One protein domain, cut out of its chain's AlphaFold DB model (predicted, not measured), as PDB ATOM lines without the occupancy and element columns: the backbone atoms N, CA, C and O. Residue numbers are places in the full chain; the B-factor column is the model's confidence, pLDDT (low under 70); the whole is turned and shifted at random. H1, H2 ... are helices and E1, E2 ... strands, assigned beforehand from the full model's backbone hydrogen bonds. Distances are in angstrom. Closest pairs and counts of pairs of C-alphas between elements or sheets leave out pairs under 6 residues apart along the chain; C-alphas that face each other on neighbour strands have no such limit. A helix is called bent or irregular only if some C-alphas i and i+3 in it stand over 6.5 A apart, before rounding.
ATOM      1  N   SER A   4     200.385 169.677 178.923       89.19
ATOM      2  CA  SER A   4     199.703 169.945 177.655       89.19
ATOM      3  C   SER A   4     199.900 168.813 176.646       89.19
ATOM      4  O   SER A   4     198.939 168.410 176.005       89.19
ATOM      5  N   GLU A   5     201.115 168.274 176.518       91.75
ATOM      6  CA  GLU A   5     201.399 167.143 175.619       91.75
ATOM      7  C   GLU A   5     200.634 165.882 176.038       91.75
ATOM      8  O   GLU A   5     200.018 165.224 175.201       91.75
ATOM      9  N   ARG A   6     200.611 165.582 177.343       92.06
ATOM     10  CA  ARG A   6     199.842 164.460 177.907       92.06
ATOM     11  C   ARG A   6     198.340 164.615 177.652       92.06
ATOM     12  O   ARG A   6     197.698 163.661 177.227       92.06
ATOM     13  N   ALA A   7     197.791 165.812 177.863       91.50
ATOM     14  CA  ALA A   7     196.383 166.099 177.599       91.50
ATOM     15  C   ALA A   7     196.039 165.966 176.107       91.50
ATOM     16  O   ALA A   7     195.016 165.377 175.770       91.50
ATOM     17  N   THR A   8     196.891 166.473 175.208       92.94
ATOM     18  CA  THR A   8     196.701 166.325 173.756       92.94
ATOM     19  C   THR A   8     196.669 164.857 173.351       92.94
ATOM     20  O   THR A   8     195.703 164.431 172.724       92.94
ATOM     21  N   ARG A   9     197.654 164.066 173.790       92.38
ATOM     22  CA  ARG A   9     197.707 162.631 173.500       92.38
ATOM     23  C   ARG A   9     196.460 161.895 173.993       92.38
ATOM     24  O   ARG A   9     195.859 161.134 173.245       92.38
ATOM     25  N   LEU A  10     196.027 162.158 175.228       93.44
ATOM     26  CA  LEU A  10     194.821 161.529 175.767       93.44
ATOM     27  C   LEU A  10     193.568 161.864 174.947       93.44
ATOM     28  O   LEU A  10     192.718 160.993 174.770       93.44
ATOM     29  N   ARG A  11     193.443 163.096 174.432       94.00
ATOM     30  CA  ARG A  11     192.305 163.502 173.586       94.00
ATOM     31  C   ARG A  11     192.319 162.795 172.232       94.00
ATOM     32  O   ARG A  11     191.258 162.445 171.726       94.00
ATOM     33  N   GLU A  12     193.502 162.583 171.661       92.62
ATOM     34  CA  GLU A  12     193.672 161.819 170.420       92.62
ATOM     35  C   GLU A  12     193.295 160.343 170.614       92.62
ATOM     36  O   GLU A  12     192.604 159.767 169.776       92.62
ATOM     37  N   GLU A  13     193.696 159.750 171.741       92.25
ATOM     38  CA  GLU A  13     193.411 158.351 172.083       92.25
ATOM     39  C   GLU A  13     191.946 158.118 172.511       92.25
ATOM     40  O   GLU A  13     191.433 157.010 172.364       92.25
ATOM     41  N   ASN A  14     191.252 159.148 173.013       90.25
ATOM     42  CA  ASN A  14     189.900 159.043 173.578       90.25
ATOM     43  C   ASN A  14     188.925 160.044 172.924       90.25
ATOM     44  O   ASN A  14     188.424 160.962 173.585       90.25
ATOM     45  N   PRO A  15     188.609 159.885 171.625       88.19
ATOM     46  CA  PRO A  15     187.727 160.808 170.925       88.19
ATOM     47  C   PRO A  15     186.331 160.847 171.561       88.19
ATOM     48  O   PRO A  15     185.707 159.820 171.827       88.19
ATOM     49  N   GLY A  16     185.815 162.060 171.761       87.25
ATOM     50  CA  GLY A  16     184.514 162.296 172.396       87.25
ATOM     51  C   GLY A  16     184.579 162.550 173.903       87.25
ATOM     52  O   GLY A  16     183.545 162.878 174.478       87.25
ATOM     53  N   TRP A  17     185.765 162.457 174.511       92.00
ATOM     54  CA  TRP A  17     186.030 162.953 175.857       92.00
ATOM     55  C   TRP A  17     186.658 164.346 175.798       92.00
ATOM     56  O   TRP A  17     187.615 164.595 175.063       92.00
ATOM     57  N   GLN A  18     186.115 165.262 176.587       94.12
ATOM     58  CA  GLN A  18     186.786 166.491 176.977       94.12
ATOM     59  C   GLN A  18     187.756 166.148 178.106       94.12
ATOM     60  O   GLN A  18     187.421 165.365 178.990       94.12
ATOM     61  N   ILE A  19     188.969 166.693 178.053       95.69
ATOM     62  CA  ILE A  19     190.029 166.351 179.007       95.69
ATOM     63  C   ILE A  19     190.637 167.628 179.544       95.69
ATOM     64  O   ILE A  19     191.073 168.479 178.759       95.69
ATOM     65  N   GLU A  20     190.702 167.724 180.863       94.69
ATOM     66  CA  GLU A  20     191.205 168.879 181.592       94.69
ATOM     67  C   GLU A  20     192.199 168.449 182.672       94.69
ATOM     68  O   GLU A  20     192.182 167.316 183.159       94.69
ATOM     69  N   TYR A  21     193.093 169.374 183.020       94.25
ATOM     70  CA  TYR A  21     194.008 169.224 184.140       94.25
ATOM     71  C   TYR A  21     193.857 170.422 185.072       94.25
ATOM     72  O   TYR A  21     194.044 171.561 184.642       94.25
ATOM     73  N   ASP A  22     193.583 170.150 186.342       93.06
ATOM     74  CA  ASP A  22     193.519 171.142 187.408       93.06
ATOM     75  C   ASP A  22     194.405 170.705 188.578       93.06
ATOM     76  O   ASP A  22     194.026 169.888 189.416       93.06
ATOM     77  N   GLY A  23     195.607 171.281 188.643       90.50
ATOM     78  CA  GLY A  23     196.593 170.981 189.682       90.50
ATOM     79  C   GLY A  23     196.202 171.436 191.093       90.50
ATOM     80  O   GLY A  23     196.941 171.151 192.032       90.50
ATOM     81  N   THR A  24     195.078 172.138 191.264       90.50
ATOM     82  CA  THR A  24     194.562 172.512 192.590       90.50
ATOM     83  C   THR A  24     193.740 171.395 193.242       90.50
ATOM     84  O   THR A  24     193.480 171.446 194.446       90.50
ATOM     85  N   ARG A  25     193.367 170.359 192.476       88.19
ATOM     86  CA  ARG A  25     192.559 169.224 192.939       88.19
ATOM     87  C   ARG A  25     193.435 168.031 193.346       88.19
ATOM     88  O   ARG A  25     194.425 167.748 192.674       88.19
ATOM     89  N   PRO A  26     193.047 167.247 194.370       85.94
ATOM     90  CA  PRO A  26     193.749 166.003 194.725       85.94
ATOM     91  C   PRO A  26     193.700 164.915 193.652       85.94
ATOM     92  O   PRO A  26     194.582 164.056 193.597       85.94
ATOM     93  N   VAL A  27     192.690 164.975 192.782       90.31
ATOM     94  CA  VAL A  27     192.541 164.126 191.601       90.31
ATOM     95  C   VAL A  27     192.530 165.054 190.368       90.31
ATOM     96  O   VAL A  27     191.470 165.507 189.945       90.31
ATOM     97  N   PRO A  28     193.712 165.462 189.863       92.56
ATOM     98  CA  PRO A  28     193.853 166.619 188.983       92.56
ATOM     99  C   PRO A  28     193.571 166.350 187.506       92.56
ATOM    100  O   PRO A  28     193.501 167.308 186.745       92.56
ATOM    101  N   TRP A  29     193.456 165.095 187.065       95.88
ATOM    102  CA  TRP A  29     193.092 164.773 185.684       95.88
ATOM    103  C   TRP A  29     191.605 164.486 185.594       95.88
ATOM    104  O   TRP A  29     191.115 163.613 186.306       95.88
ATOM    105  N   LEU A  30     190.913 165.185 184.699       95.69
ATOM    106  CA  LEU A  30     189.476 165.069 184.508       95.69
ATOM    107  C   LEU A  30     189.188 164.660 183.069       95.69
ATOM    108  O   LEU A  30     189.747 165.226 182.129       95.69
ATOM    109  N   GLY A  31     188.283 163.704 182.905       95.56
ATOM    110  CA  GLY A  31     187.672 163.359 181.632       95.56
ATOM    111  C   GLY A  31     186.165 163.530 181.746       95.56
ATOM    112  O   GLY A  31     185.549 162.936 182.626       95.56
ATOM    113  N   VAL A  32     185.574 164.324 180.858       93.75
ATOM    114  CA  VAL A  32     184.129 164.560 180.798       93.75
ATOM    115  C   VAL A  32     183.602 164.161 179.427       93.75
ATOM    116  O   VAL A  32     184.163 164.520 178.392       93.75
ATOM    117  N   ARG A  33     182.492 163.434 179.401       90.12
ATOM    118  CA  ARG A  33     181.765 163.065 178.195       90.12
ATOM    119  C   ARG A  33     180.332 163.552 178.305       90.12
ATOM    120  O   ARG A  33     179.563 163.094 179.145       90.12
ATOM    121  N   GLU A  34     179.975 164.478 177.427       82.56
ATOM    122  CA  GLU A  34     178.639 165.059 177.421       82.56
ATOM    123  C   GLU A  34     177.604 164.182 176.691       82.56
ATOM    124  O   GLU A  34     177.933 163.498 175.707       82.56
ATOM    125  N   PRO A  35     176.321 164.257 177.110       75.44
ATOM    126  CA  PRO A  35     175.178 163.779 176.336       75.44
ATOM    127  C   PRO A  35     175.254 164.197 174.867       75.44
ATOM    128  O   PRO A  35     175.331 165.377 174.538       75.44
ATOM    129  N   SER A  36     175.184 163.230 173.953       76.31
ATOM    130  CA  SER A  36     175.169 163.511 172.516       76.31
ATOM    131  C   SER A  36     174.324 162.488 171.765       76.31
ATOM    132  O   SER A  36     173.914 161.467 172.307       76.31
ATOM    133  N   LYS A  37     174.105 162.696 170.461       70.31
ATOM    134  CA  LYS A  37     173.432 161.683 169.624       70.31
ATOM    135  C   LYS A  37     174.164 160.333 169.600       70.31
ATOM    136  O   LYS A  37     173.549 159.331 169.258       70.31
ATOM    137  N   LYS A  38     175.467 160.318 169.909       71.06
ATOM    138  CA  LYS A  38     176.328 159.126 169.888       71.06
ATOM    139  C   LYS A  38     176.543 158.505 171.274       71.06
ATOM    140  O   LYS A  38     177.221 157.491 171.355       71.06
ATOM    141  N   TRP A  39     176.030 159.124 172.337       76.88
ATOM    142  CA  TRP A  39     176.171 158.656 173.715       76.88
ATOM    143  C   TRP A  39     174.912 159.035 174.495       76.88
ATOM    144  O   TRP A  39     174.652 160.215 174.740       76.88
ATOM    145  N   THR A  40     174.096 158.037 174.827       74.94
ATOM    146  CA  THR A  40     172.742 158.244 175.372       74.94
ATOM    147  C   THR A  40     172.682 158.205 176.900       74.94
ATOM    148  O   THR A  40     171.589 158.267 177.465       74.94
ATOM    149  N   GLY A  41     173.840 158.104 177.553       81.75
ATOM    150  CA  GLY A  41     174.026 158.023 179.000       81.75
ATOM    151  C   GLY A  41     175.047 156.942 179.354       81.75
ATOM    152  O   GLY A  41     175.544 156.235 178.480       81.75
ATOM    153  N   GLY A  42     175.373 156.796 180.632       88.00
ATOM    154  CA  GLY A  42     176.461 155.944 181.102       88.00
ATOM    155  C   GLY A  42     177.364 156.710 182.054       88.00
ATOM    156  O   GLY A  42     176.958 157.730 182.606       88.00
ATOM    157  N   HIS A  43     178.607 156.273 182.189       89.38
ATOM    158  CA  HIS A  43     179.604 157.029 182.944       89.38
ATOM    159  C   HIS A  43     180.076 158.242 182.135       89.38
ATOM    160  O   HIS A  43     180.587 158.082 181.025       89.38
ATOM    161  N   SER A  44     179.871 159.439 182.678       90.25
ATOM    162  CA  SER A  44     180.165 160.711 182.004       90.25
ATOM    163  C   SER A  44     181.405 161.396 182.528       90.25
ATOM    164  O   SER A  44     182.021 162.138 181.774       90.25
ATOM    165  N   MET A  45     181.761 161.191 183.793       93.62
ATOM    166  CA  MET A  45     182.904 161.866 184.390       93.62
ATOM    167  C   MET A  45     183.830 160.869 185.061       93.62
ATOM    168  O   MET A  45     183.402 159.987 185.810       93.62
ATOM    169  N   VAL A  46     185.109 161.029 184.751       93.75
ATOM    170  CA  VAL A  46     186.216 160.268 185.306       93.75
ATOM    171  C   VAL A  46     187.251 161.222 185.862       93.75
ATOM    172  O   VAL A  46     187.552 162.252 185.258       93.75
ATOM    173  N   GLU A  47     187.824 160.857 186.997       94.44
ATOM    174  CA  GLU A  47     188.918 161.595 187.606       94.44
ATOM    175  C   GLU A  47     190.072 160.643 187.910       94.44
ATOM    176  O   GLU A  47     189.856 159.499 188.318       94.44
ATOM    177  N   ALA A  48     191.308 161.103 187.712       94.44
ATOM    178  CA  ALA A  48     192.493 160.345 188.087       94.44
ATOM    179  C   ALA A  48     193.668 161.200 188.590       94.44
ATOM    180  O   ALA A  48     193.823 162.377 188.261       94.44
ATOM    181  N   LYS A  49     194.540 160.574 189.388       92.88
ATOM    182  CA  LYS A  49     195.801 161.162 189.866       92.88
ATOM    183  C   LYS A  49     196.845 161.275 188.757       92.88
ATOM    184  O   LYS A  49     197.608 162.239 188.726       92.88
ATOM    185  N   LEU A  50     196.847 160.322 187.824       92.19
ATOM    186  CA  LEU A  50     197.777 160.254 186.698       92.19
ATOM    187  C   LEU A  50     197.027 160.174 185.360       92.19
ATOM    188  O   LEU A  50     195.932 159.610 185.300       92.19
ATOM    189  N   PRO A  51     197.627 160.674 184.264       92.31
ATOM    190  CA  PRO A  51     196.993 160.657 182.947       92.31
ATOM    191  C   PRO A  51     196.782 159.229 182.418       92.31
ATOM    192  O   PRO A  51     195.749 158.957 181.814       92.31
ATOM    193  N   GLY A  52     197.713 158.299 182.674       91.25
ATOM    194  CA  GLY A  52     197.566 156.896 182.259       91.25
ATOM    195  C   GLY A  52     196.377 156.205 182.930       91.25
ATOM    196  O   GLY A  52     195.595 155.517 182.269       91.25
ATOM    197  N   TYR A  53     196.159 156.494 184.217       93.50
ATOM    198  CA  TYR A  53     194.986 156.029 184.952       93.50
ATOM    199  C   TYR A  53     193.689 156.593 184.362       93.50
ATOM    200  O   TYR A  53     192.728 155.843 184.198       93.50
ATOM    201  N   LEU A  54     193.678 157.875 183.972       94.19
ATOM    202  CA  LEU A  54     192.530 158.485 183.295       94.19
ATOM    203  C   LEU A  54     192.205 157.750 181.990       94.19
ATOM    204  O   LEU A  54     191.053 157.387 181.759       94.19
ATOM    205  N   GLY A  55     193.219 157.489 181.160       92.06
ATOM    206  CA  GLY A  55     193.072 156.759 179.899       92.06
ATOM    207  C   GLY A  55     192.466 155.368 180.090       92.06
ATOM    208  O   GLY A  55     191.489 155.016 179.428       92.06
ATOM    209  N   ARG A  56     192.983 154.597 181.055       91.06
ATOM    210  CA  ARG A  56     192.427 153.276 181.392       91.06
ATOM    211  C   ARG A  56     190.993 153.353 181.897       91.06
ATOM    212  O   ARG A  56     190.195 152.473 181.580       91.06
ATOM    213  N   LEU A  57     190.652 154.376 182.675       92.12
ATOM    214  CA  LEU A  57     189.296 154.532 183.186       92.12
ATOM    215  C   LEU A  57     188.311 154.895 182.065       92.12
ATOM    216  O   LEU A  57     187.255 154.276 181.958       92.12
ATOM    217  N   MET A  58     188.686 155.814 181.168       92.88
ATOM    218  CA  MET A  58     187.886 156.156 179.983       92.88
ATOM    219  C   MET A  58     187.655 154.945 179.073       92.88
ATOM    220  O   MET A  58     186.536 154.742 178.603       92.88
ATOM    221  N   ALA A  59     188.670 154.099 178.871       89.50
ATOM    222  CA  ALA A  59     188.545 152.868 178.083       89.50
ATOM    223  C   ALA A  59     187.572 151.844 178.702       89.50
ATOM    224  O   ALA A  59     187.006 151.015 177.991       89.50
ATOM    225  N   GLN A  60     187.365 151.906 180.020       89.62
ATOM    226  CA  GLN A  60     186.445 151.043 180.764       89.62
ATOM    227  C   GLN A  60     185.065 151.683 180.987       89.62
ATOM    228  O   GLN A  60     184.181 151.050 181.569       89.62
ATOM    229  N   ALA A  61     184.858 152.921 180.529       87.56
ATOM    230  CA  ALA A  61     183.600 153.632 180.698       87.56
ATOM    231  C   ALA A  61     182.452 152.910 179.980       87.56
ATOM    232  O   ALA A  61     182.494 152.637 178.780       87.56
ATOM    233  N   ILE A  62     181.390 152.624 180.732       82.56
ATOM    234  CA  ILE A  62     180.218 151.900 180.226       82.56
ATOM    235  C   ILE A  62     179.184 152.897 179.686       82.56
ATOM    236  O   ILE A  62     178.777 153.806 180.411       82.56
ATOM    237  N   ASP A  63     178.748 152.694 178.439       80.44
ATOM    238  CA  ASP A  63     177.637 153.403 177.784       80.44
ATOM    239  C   ASP A  63     176.314 152.660 178.030       80.44
ATOM    240  O   ASP A  63     176.258 151.428 177.958       80.44
ATOM    241  N   LEU A  64     175.234 153.400 178.271       74.69
ATOM    242  CA  LEU A  64     173.888 152.840 178.334       74.69
ATOM    243  C   LEU A  64     173.460 152.176 177.036       74.69
ATOM    244  O   LEU A  64     172.713 151.218 177.103       74.69
ATOM    245  N   ALA A  65     173.923 152.622 175.866       69.31
ATOM    246  CA  ALA A  65     173.628 151.939 174.607       69.31
ATOM    247  C   ALA A  65     174.154 150.488 174.588       69.31
ATOM    248  O   ALA A  65     173.641 149.657 173.840       69.31
ATOM    249  N   ALA A  66     175.158 150.175 175.420       63.97
ATOM    250  CA  ALA A  66     175.671 148.822 175.621       63.97
ATOM    251  C   ALA A  66     174.891 148.026 176.689       63.97
ATOM    252  O   ALA A  66     175.104 146.820 176.838       63.97
ATOM    253  N   LEU A  67     173.994 148.676 177.435       62.53
ATOM    254  CA  LEU A  67     173.051 148.056 178.363       62.53
ATOM    255  C   LEU A  67     171.667 148.009 177.696       62.53
ATOM    256  O   LEU A  67     171.291 148.893 176.936       62.53
ATOM    257  N   ALA A  68     170.915 146.927 177.889       54.88
ATOM    258  CA  ALA A  68     169.637 146.759 177.196       54.88
ATOM    259  C   ALA A  68     168.695 147.954 177.482       54.88
ATOM    260  O   ALA A  68     168.527 148.305 178.647       54.88
ATOM    261  N   PRO A  69     168.070 148.570 176.461       53.09
ATOM    262  CA  PRO A  69     167.289 149.785 176.650       53.09
ATOM    263  C   PRO A  69     165.987 149.491 177.397       53.09
ATOM    264  O   PRO A  69     165.100 148.815 176.864       53.09
ATOM    265  N   THR A  70     165.816 150.067 178.585       53.88
ATOM    266  CA  THR A  70     164.488 150.169 179.201       53.88
ATOM    267  C   THR A  70     163.731 151.320 178.531       53.88
ATOM    268  O   THR A  70     164.082 152.493 178.623       53.88
ATOM    269  N   LYS A  71     162.709 150.981 177.735       55.66
ATOM    270  CA  LYS A  71     162.066 151.901 176.775       55.66
ATOM    271  C   LYS A  71     161.008 152.846 177.360       55.66
ATOM    272  O   LYS A  71     160.380 153.576 176.589       55.66
ATOM    273  N   HIS A  72     160.798 152.886 178.674       58.47
ATOM    274  CA  HIS A  72     159.648 153.589 179.248       58.47
ATOM    275  C   HIS A  72     160.060 154.625 180.292       58.47
ATOM    276  O   HIS A  72     160.726 154.319 181.270       58.47
ATOM    277  N   ALA A  73     159.643 155.873 180.073       61.91
ATOM    278  CA  ALA A  73     159.794 156.923 181.067       61.91
ATOM    279  C   ALA A  73     158.780 156.685 182.193       61.91
ATOM    280  O   ALA A  73     157.575 156.714 181.942       61.91
ATOM    281  N   LEU A  74     159.266 156.475 183.418       67.62
ATOM    282  CA  LEU A  74     158.412 156.279 184.590       67.62
ATOM    283  C   LEU A  74     157.555 157.533 184.873       67.62
ATOM    284  O   LEU A  74     158.033 158.659 184.643       67.62
ATOM    285  N   PRO A  75     156.322 157.381 185.392       78.19
ATOM    286  CA  PRO A  75     155.548 158.466 185.992       78.19
ATOM    287  C   PRO A  75     156.318 159.187 187.109       78.19
ATOM    288  O   PRO A  75     157.165 158.598 187.773       78.19
ATOM    289  N   TYR A  76     156.014 160.466 187.356       71.44
ATOM    290  CA  TYR A  76     156.760 161.293 188.319       71.44
ATOM    291  C   TYR A  76     156.803 160.706 189.743       71.44
ATOM    292  O   TYR A  76     157.865 160.685 190.358       71.44
ATOM    293  N   ALA A  77     155.677 160.182 190.243       77.38
ATOM    294  CA  ALA A  77     155.612 159.564 191.570       77.38
ATOM    295  C   ALA A  77     156.553 158.350 191.690       77.38
ATOM    296  O   ALA A  77     157.308 158.248 192.655       77.38
ATOM    297  N   GLU A  78     156.585 157.494 190.665       80.19
ATOM    298  CA  GLU A  78     157.495 156.346 190.600       80.19
ATOM    299  C   GLU A  78     158.962 156.794 190.513       80.19
ATOM    300  O   GLU A  78     159.831 156.174 191.119       80.19
ATOM    301  N   ARG A  79     159.266 157.918 189.845       75.75
ATOM    302  CA  ARG A  79     160.633 158.475 189.853       75.75
ATOM    303  C   ARG A  79     161.079 158.880 191.259       75.75
ATOM    304  O   ARG A  79     162.217 158.623 191.631       75.75
ATOM    305  N   LEU A  80     160.216 159.493 192.068       81.69
ATOM    306  CA  LEU A  80     160.597 159.876 193.434       81.69
ATOM    307  C   LEU A  80     160.846 158.660 194.339       81.69
ATOM    308  O   LEU A  80     161.771 158.671 195.156       81.69
ATOM    309  N   GLU A  81     160.069 157.590 194.165       85.44
ATOM    310  CA  GLU A  81     160.291 156.323 194.868       85.44
ATOM    311  C   GLU A  81     161.631 155.690 194.467       85.44
ATOM    312  O   GLU A  81     162.452 155.364 195.327       85.44
ATOM    313  N   GLN A  82     161.910 155.598 193.165       85.25
ATOM    314  CA  GLN A  82     163.173 155.041 192.680       85.25
ATOM    315  C   GLN A  82     164.385 155.891 193.080       85.25
ATOM    316  O   GLN A  82     165.429 155.347 193.433       85.25
ATOM    317  N   LEU A  83     164.239 157.218 193.122       83.19
ATOM    318  CA  LEU A  83     165.262 158.121 193.649       83.19
ATOM    319  C   LEU A  83     165.573 157.826 195.123       83.19
ATOM    320  O   LEU A  83     166.734 157.818 195.533       83.19
ATOM    321  N   THR A  84     164.536 157.563 195.920       86.44
ATOM    322  CA  THR A  84     164.679 157.193 197.335       86.44
ATOM    323  C   THR A  84     165.409 155.857 197.481       86.44
ATOM    324  O   THR A  84     166.280 155.725 198.342       86.44
ATOM    325  N   ASN A  85     165.109 154.889 196.613       88.44
ATOM    326  CA  ASN A  85     165.795 153.600 196.590       88.44
ATOM    327  C   ASN A  85     167.273 153.749 196.205       88.44
ATOM    328  O   ASN A  85     168.127 153.234 196.921       88.44
ATOM    329  N   LEU A  86     167.591 154.489 195.139       88.62
ATOM    330  CA  LEU A  86     168.976 154.740 194.722       88.62
ATOM    331  C   LEU A  86     169.810 155.341 195.859       88.62
ATOM    332  O   LEU A  86     170.865 154.811 196.190       88.62
ATOM    333  N   ARG A  87     169.289 156.374 196.529       90.81
ATOM    334  CA  ARG A  87     169.956 157.010 197.680       90.81
ATOM    335  C   ARG A  87     170.163 156.060 198.860       90.81
ATOM    336  O   ARG A  87     171.125 156.210 199.603       90.81
ATOM    337  N   ARG A  88     169.261 155.093 199.055       91.25
ATOM    338  CA  ARG A  88     169.396 154.073 200.104       91.25
ATOM    339  C   ARG A  88     170.479 153.048 199.766       91.25
ATOM    340  O   ARG A  88     171.201 152.632 200.665       91.25
ATOM    341  N   TRP A  89     170.547 152.611 198.511       91.12
ATOM    342  CA  TRP A  89     171.457 151.547 198.076       91.12
ATOM    343  C   TRP A  89     172.877 152.036 197.773       91.12
ATOM    344  O   TRP A  89     173.813 151.254 197.914       91.12
ATOM    345  N   PHE A  90     173.037 153.307 197.400       92.06
ATOM    346  CA  PHE A  90     174.313 153.918 197.026       92.06
ATOM    347  C   PHE A  90     174.524 155.226 197.811       92.06
ATOM    348  O   PHE A  90     174.384 156.313 197.248       92.06
ATOM    349  N   PRO A  91     174.780 155.151 199.130       90.94
ATOM    350  CA  PRO A  91     174.865 156.328 199.997       90.94
ATOM    351  C   PRO A  91     176.034 157.268 199.660       90.94
ATOM    352  O   PRO A  91     175.992 158.439 200.022       90.94
ATOM    353  N   GLU A  92     177.055 156.780 198.954       90.81
ATOM    354  CA  GLU A  92     178.190 157.568 198.465       90.81
ATOM    355  C   GLU A  92     177.878 158.356 197.178       90.81
ATOM    356  O   GLU A  92     178.739 159.061 196.645       90.81
ATOM    357  N   TRP A  93     176.645 158.245 196.669       93.19
ATOM    358  CA  TRP A  93     176.162 158.930 195.476       93.19
ATOM    359  C   TRP A  93     174.995 159.864 195.803       93.19
ATOM    360  O   TRP A  93     173.966 159.476 196.360       93.19
ATOM    361  N   ALA A  94     175.131 161.116 195.384       92.44
ATOM    362  CA  ALA A  94     174.022 162.042 195.269       92.44
ATOM    363  C   ALA A  94     173.283 161.770 193.956       92.44
ATOM    364  O   ALA A  94     173.900 161.607 192.908       92.44
ATOM    365  N   PHE A  95     171.951 161.747 194.006       92.44
ATOM    366  CA  PHE A  95     171.115 161.531 192.827       92.44
ATOM    367  C   PHE A  95     170.124 162.666 192.636       92.44
ATOM    368  O   PHE A  95     169.500 163.123 193.605       92.44
ATOM    369  N   GLU A  96     169.906 163.031 191.379       90.44
ATOM    370  CA  GLU A  96     168.898 163.995 190.959       90.44
ATOM    371  C   GLU A  96     168.185 163.566 189.669       90.44
ATOM    372  O   GLU A  96     168.669 162.740 188.888       90.44
ATOM    373  N   VAL A  97     166.998 164.140 189.464       87.56
ATOM    374  CA  VAL A  97     166.184 163.958 188.261       87.56
ATOM    375  C   VAL A  97     166.225 165.254 187.458       87.56
ATOM    376  O   VAL A  97     165.931 166.323 187.985       87.56
ATOM    377  N   ARG A  98     166.563 165.148 186.177       83.81
ATOM    378  CA  ARG A  98     166.664 166.240 185.212       83.81
ATOM    379  C   ARG A  98     165.410 166.328 184.346       83.81
ATOM    380  O   ARG A  98     164.692 165.348 184.136       83.81
ATOM    381  N   GLU A  99     165.174 167.515 183.794       79.62
ATOM    382  CA  GLU A  99     164.057 167.774 182.874       79.62
ATOM    383  C   GLU A  99     164.329 167.275 181.444       79.62
ATOM    384  O   GLU A  99     163.401 167.053 180.666       79.62
ATOM    385  N   SER A 100     165.600 167.063 181.096       78.56
ATOM    386  CA  SER A 100     166.046 166.573 179.793       78.56
ATOM    387  C   SER A 100     166.602 165.152 179.885       78.56
ATOM    388  O   SER A 100     166.959 164.672 180.958       78.56
ATOM    389  N   ARG A 101     166.666 164.450 178.744       74.50
ATOM    390  CA  ARG A 101     167.361 163.158 178.669       74.50
ATOM    391  C   ARG A 101     168.881 163.374 178.594       74.50
ATOM    392  O   ARG A 101     169.298 164.225 177.806       74.50
ATOM    393  N   PRO A 102     169.697 162.572 179.305       81.31
ATOM    394  CA  PRO A 102     169.306 161.508 180.238       81.31
ATOM    395  C   PRO A 102     168.691 162.060 181.533       81.31
ATOM    396  O   PRO A 102     169.212 163.008 182.116       81.31
ATOM    397  N   VAL A 103     167.575 161.454 181.947       83.25
ATOM    398  CA  VAL A 103     166.690 161.951 183.019       83.25
ATOM    399  C   VAL A 103     167.312 161.826 184.404       83.25
ATOM    400  O   VAL A 103     166.960 162.581 185.300       83.25
ATOM    401  N   TRP A 104     168.214 160.881 184.607       88.19
ATOM    402  CA  TRP A 104     168.806 160.595 185.904       88.19
ATOM    403  C   TRP A 104     170.269 160.973 185.888       88.19
ATOM    404  O   TRP A 104     170.976 160.651 184.932       88.19
ATOM    405  N   HIS A 105     170.707 161.622 186.954       91.56
ATOM    406  CA  HIS A 105     172.095 161.976 187.182       91.56
ATOM    407  C   HIS A 105     172.499 161.489 188.573       91.56
ATOM    408  O   HIS A 105     171.779 161.709 189.550       91.56
ATOM    409  N   GLY A 106     173.616 160.774 188.634       92.94
ATOM    410  CA  GLY A 106     174.285 160.379 189.860       92.94
ATOM    411  C   GLY A 106     175.670 161.005 189.905       92.94
ATOM    412  O   GLY A 106     176.427 160.860 188.947       92.94
ATOM    413  N   GLN A 107     176.003 161.636 191.025       93.75
ATOM    414  CA  GLN A 107     177.311 162.218 191.291       93.75
ATOM    415  C   GLN A 107     177.884 161.631 192.578       93.75
ATOM    416  O   GLN A 107     177.224 161.621 193.619       93.75
ATOM    417  N   ARG A 108     179.117 161.140 192.518       92.62
ATOM    418  CA  ARG A 108     179.806 160.589 193.682       92.62
ATOM    419  C   ARG A 108     180.225 161.712 194.621       92.62
ATOM    420  O   ARG A 108     180.684 162.765 194.183       92.62
ATOM    421  N   SER A 109     180.104 161.485 195.920       88.31
ATOM    422  CA  SER A 109     180.580 162.428 196.926       88.31
ATOM    423  C   SER A 109     182.110 162.489 196.923       88.31
ATOM    424  O   SER A 109     182.796 161.468 196.974       88.31
ATOM    425  N   TYR A 110     182.651 163.708 196.887       83.38
ATOM    426  CA  TYR A 110     184.092 163.969 196.856       83.38
ATOM    427  C   TYR A 110     184.862 163.297 198.003       83.38
ATOM    428  O   TYR A 110     185.960 162.771 197.804       83.38
ATOM    429  N   VAL A 111     184.266 163.271 199.198       84.75
ATOM    430  CA  VAL A 111     184.874 162.680 200.401       84.75
ATOM    431  C   VAL A 111     185.142 161.182 200.210       84.75
ATOM    432  O   VAL A 111     186.100 160.654 200.768       84.75
ATOM    433  N   ASP A 112     184.357 160.513 199.366       81.38
ATOM    434  CA  ASP A 112     184.445 159.069 199.137       81.38
ATOM    435  C   ASP A 112     185.505 158.675 198.092       81.38
ATOM    436  O   ASP A 112     185.805 157.484 197.922       81.38
ATOM    437  N   TYR A 113     186.087 159.650 197.377       82.94
ATOM    438  CA  TYR A 113     187.018 159.364 196.285       82.94
ATOM    439  C   TYR A 113     188.304 160.192 196.219       82.94
ATOM    440  O   TYR A 113     189.178 159.830 195.435       82.94
ATOM    441  N   ALA A 114     188.478 161.232 197.038       85.44
ATOM    442  CA  ALA A 114     189.654 162.111 196.979       85.44
ATOM    443  C   ALA A 114     191.009 161.374 197.090       85.44
ATOM    444  O   ALA A 114     192.001 161.776 196.481       85.44
ATOM    445  N   GLU A 115     191.051 160.263 197.829       86.06
ATOM    446  CA  GLU A 115     192.274 159.470 198.002       86.06
ATOM    447  C   GLU A 115     192.505 158.421 196.908       86.06
ATOM    448  O   GLU A 115     193.612 157.884 196.790       86.06
ATOM    449  N   ARG A 116     191.503 158.148 196.065       86.81
ATOM    450  CA  ARG A 116     191.591 157.121 195.023       86.81
ATOM    451  C   ARG A 116     192.562 157.535 193.917       86.81
ATOM    452  O   ARG A 116     192.743 158.713 193.618       86.81
ATOM    453  N   ALA A 117     193.197 156.541 193.300       89.00
ATOM    454  CA  ALA A 117     194.089 156.758 192.162       89.00
ATOM    455  C   ALA A 117     193.317 157.134 190.888       89.00
ATOM    456  O   ALA A 117     193.781 157.974 190.118       89.00
ATOM    457  N   ALA A 118     192.149 156.525 190.689       90.75
ATOM    458  CA  ALA A 118     191.207 156.836 189.625       90.75
ATOM    459  C   ALA A 118     189.797 156.397 190.009       90.75
ATOM    460  O   ALA A 118     189.629 155.457 190.791       90.75
ATOM    461  N   VAL A 119     188.793 157.101 189.494       92.69
ATOM    462  CA  VAL A 119     187.408 156.925 189.925       92.69
ATOM    463  C   VAL A 119     186.411 157.509 188.922       92.69
ATOM    464  O   VAL A 119     186.666 158.547 188.309       92.69
ATOM    465  N   PHE A 120     185.268 156.845 188.752       92.62
ATOM    466  CA  PHE A 120     184.123 157.435 188.058       92.62
ATOM    467  C   PHE A 120     183.336 158.303 189.039       92.62
ATOM    468  O   PHE A 120     182.967 157.843 190.124       92.62
ATOM    469  N   THR A 121     183.073 159.551 188.665       92.44
ATOM    470  CA  THR A 121     182.462 160.546 189.559       92.44
ATOM    471  C   THR A 121     181.071 160.970 189.129       92.44
ATOM    472  O   THR A 121     180.306 161.425 189.973       92.44
ATOM    473  N   GLU A 122     180.695 160.745 187.868       93.88
ATOM    474  CA  GLU A 122     179.335 160.985 187.391       93.88
ATOM    475  C   GLU A 122     178.823 159.865 186.488       93.88
ATOM    476  O   GLU A 122     179.560 159.279 185.682       93.88
ATOM    477  N   ALA A 123     177.523 159.610 186.600       91.81
ATOM    478  CA  ALA A 123     176.788 158.701 185.743       91.81
ATOM    479  C   ALA A 123     175.412 159.271 185.376       91.81
ATOM    480  O   ALA A 123     174.714 159.859 186.201       91.81
ATOM    481  N   TYR A 124     174.997 159.040 184.134       90.38
ATOM    482  CA  TYR A 124     173.696 159.433 183.607       90.38
ATOM    483  C   TYR A 124     172.869 158.215 183.190       90.38
ATOM    484  O   TYR A 124     173.408 157.260 182.635       90.38
ATOM    485  N   GLY A 125     171.555 158.277 183.414       87.44
ATOM    486  CA  GLY A 125     170.572 157.210 183.169       87.44
ATOM    487  C   GLY A 125     169.295 157.734 182.509       87.44
ATOM    488  O   GLY A 125     168.910 158.879 182.737       87.44
ATOM    489  N   ASN A 126     168.588 156.922 181.714       81.25
ATOM    490  CA  ASN A 126     167.177 157.207 181.393       81.25
ATOM    491  C   ASN A 126     166.225 156.423 182.305       81.25
ATOM    492  O   ASN A 126     165.119 156.897 182.576       81.25
ATOM    493  N   ASP A 127     166.695 155.293 182.828       80.25
ATOM    494  CA  ASP A 127     166.032 154.473 183.834       80.25
ATOM    495  C   ASP A 127     166.880 154.405 185.127       80.25
ATOM    496  O   ASP A 127     168.112 154.349 185.064       80.25
ATOM    497  N   PRO A 128     166.264 154.420 186.320       82.56
ATOM    498  CA  PRO A 128     167.002 154.309 187.577       82.56
ATOM    499  C   PRO A 128     167.645 152.926 187.780       82.56
ATOM    500  O   PRO A 128     168.695 152.836 188.411       82.56
ATOM    501  N   ASN A 129     167.076 151.850 187.224       81.56
ATOM    502  CA  ASN A 129     167.679 150.516 187.274       81.56
ATOM    503  C   ASN A 129     168.900 150.424 186.361       81.56
ATOM    504  O   ASN A 129     169.883 149.787 186.729       81.56
ATOM    505  N   GLU A 130     168.872 151.077 185.193       81.19
ATOM    506  CA  GLU A 130     170.060 151.217 184.342       81.19
ATOM    507  C   GLU A 130     171.202 151.880 185.121       81.19
ATOM    508  O   GLU A 130     172.326 151.375 185.125       81.19
ATOM    509  N   LEU A 131     170.899 152.971 185.834       85.81
ATOM    510  CA  LEU A 131     171.872 153.667 186.671       85.81
ATOM    511  C   LEU A 131     172.385 152.768 187.805       85.81
ATOM    512  O   LEU A 131     173.593 152.645 187.981       85.81
ATOM    513  N   ALA A 132     171.504 152.065 188.521       87.25
ATOM    514  CA  ALA A 132     171.905 151.115 189.560       87.25
ATOM    515  C   ALA A 132     172.823 150.005 189.013       87.25
ATOM    516  O   ALA A 132     173.828 149.661 189.634       87.25
ATOM    517  N   LEU A 133     172.520 149.463 187.828       84.81
ATOM    518  CA  LEU A 133     173.346 148.448 187.171       84.81
ATOM    519  C   LEU A 133     174.721 148.984 186.765       84.81
ATOM    520  O   LEU A 133     175.699 148.240 186.858       84.81
ATOM    521  N   LEU A 134     174.812 150.241 186.318       86.69
ATOM    522  CA  LEU A 134     176.096 150.903 186.061       86.69
ATOM    523  C   LEU A 134     176.918 150.998 187.350       86.69
ATOM    524  O   LEU A 134     178.063 150.549 187.372       86.69
ATOM    525  N   LEU A 135     176.310 151.486 188.434       89.81
ATOM    526  CA  LEU A 135     176.981 151.658 189.723       89.81
ATOM    527  C   LEU A 135     177.484 150.335 190.309       89.81
ATOM    528  O   LEU A 135     178.610 150.262 190.794       89.81
ATOM    529  N   LEU A 136     176.714 149.252 190.186       88.69
ATOM    530  CA  LEU A 136     177.148 147.918 190.617       88.69
ATOM    531  C   LEU A 136     178.356 147.384 189.829       88.69
ATOM    532  O   LEU A 136     179.056 146.490 190.307       88.69
ATOM    533  N   ARG A 137     178.623 147.908 188.626       85.88
ATOM    534  CA  ARG A 137     179.784 147.523 187.808       85.88
ATOM    535  C   ARG A 137     181.025 148.366 188.091       85.88
ATOM    536  O   ARG A 137     182.117 147.934 187.718       85.88
ATOM    537  N   LEU A 138     180.885 149.504 188.771       85.81
ATOM    538  CA  LEU A 138     181.989 150.419 189.058       85.81
ATOM    539  C   LEU A 138     183.173 149.766 189.766       85.81
ATOM    540  O   LEU A 138     184.283 149.928 189.266       85.81
ATOM    541  N   PRO A 139     182.995 148.974 190.845       83.56
ATOM    542  CA  PRO A 139     184.142 148.384 191.528       83.56
ATOM    543  C   PRO A 139     185.003 147.531 190.594       83.56
ATOM    544  O   PRO A 139     186.219 147.515 190.725       83.56
ATOM    545  N   ARG A 140     184.385 146.856 189.617       82.62
ATOM    546  CA  ARG A 140     185.104 146.041 188.634       82.62
ATOM    547  C   ARG A 140     185.802 146.882 187.563       82.62
ATOM    548  O   ARG A 140     186.864 146.476 187.118       82.62
ATOM    549  N   ALA A 141     185.202 147.990 187.134       81.69
ATOM    550  CA  ALA A 141     185.797 148.895 186.146       81.69
ATOM    551  C   ALA A 141     186.919 149.767 186.745       81.69
ATOM    552  O   ALA A 141     187.814 150.209 186.033       81.69
ATOM    553  N   GLU A 142     186.873 150.023 188.053       86.31
ATOM    554  CA  GLU A 142     187.919 150.739 188.792       86.31
ATOM    555  C   GLU A 142     189.045 149.797 189.256       86.31
ATOM    556  O   GLU A 142     190.184 150.235 189.415       86.31
ATOM    557  N   ALA A 143     188.755 148.504 189.458       79.56
ATOM    558  CA  ALA A 143     189.736 147.517 189.905       79.56
ATOM    559  C   ALA A 143     190.941 147.427 188.953       79.56
ATOM    560  O   ALA A 143     190.787 147.315 187.738       79.56
TER     561      ALA A 143
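AT A GLANCE: This is residues 4 to 143 of the 153 residues of an uncharacterized protein of Actinomadura syzygii (UniProt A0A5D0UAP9). One twisted sheet of six strands forms a wall with four helices over one face, H1, H2, H4 and H3 from one edge of it to the other, and no named helix over the other face. Two three-strand meanders, E1 E2 E3 and E4 E5 E6, lie side by side in it, joined where E3 pairs with E6. The printed part has 140 residues, with four named helices and six named strands in the order H1 E1 E2 E3 H2 H3 E4 E5 E6 H4, a mixed class; the sheet order is E1 E2 E3 E6 E5 E4, antiparallel throughout. It is compact, with a radius of gyration of the C-alphas of 15.1 A, and spans 48 by 32 by 25 A.

IN THESE COORDINATES: H1, residues 4 to 13, begins with C-alpha 4 at (199.703, 169.945, 177.655). E1 is residues 18 to 21, E2 residues 29 to 32 and E3 residues 42 to 48, 18.0 A long. H2 is residues 51 to 59. H3, residues 76 to 89, is 20.2 A long and begins with C-alpha 76 at (156.760, 161.293, 188.319). E4 is residues 93 to 97, E5 residues 104 to 108 and E6 residues 118 to 125, 21.6 A long. H4, residues 128 to 142, is 21.3 A long and ends with C-alpha 142 at (187.919, 150.739, 188.792); it is irregular, with C-alphas 136 and 139 7.1 A apart.

HOW THE PARTS SIT: In the sheet, E1 and E2 form a hairpin, with N 18 and O 32 at 2.8 A. E2 and E3 form another, with N 31 and O 46 at 2.9 A. E3 and E6 are antiparallel at 161 degrees, with N 42 and O 124 at 2.8 A. E5 and E6 form a hairpin, with N 106 and O 123 at 2.8 A, as do E4 and E5, with N 94 and O 107 at 2.8 A. H1 lies over edge strand E1 at a height over the sheet of 8.8 A, H2 over E3 at 7.7 A, and H3 over the other edge strand, E4, at 9.1 A. H4, at 8.5 A, lies over E6 and, only just, over E5, with 3 of its C-alphas falling on E5. The four helices run along the strands. H1 and H2 touch at a shallow tilt of 18 degrees, the same way; their closest C-alphas, of Leu 10 and Gly 55, are 6.5 A apart. H4 touches H3 with residues 128 to 132 alone, at a shallow tilt of 26 degrees, the same way; the closest C-alphas, of Gln 82 and Pro 128, are 6.4 A apart. H2 and H4 are close but not clearly touching, with C-alphas 57 and 142 6.9 A apart. Every O i to N i+4 pair is within hydrogen-bond range in H1, H2 and H3, and 9 of 11 are in H4.

THE WHOLE: The C-alphas farthest apart, of Glu 5 and Ala 77, are 49.1 A apart. The printed part has no cut. The link from H2 to H3, residues 60 to 75, is long; within it, residues 65 to 74 have pLDDT under 70, against a mean of 85.6 for the printed part.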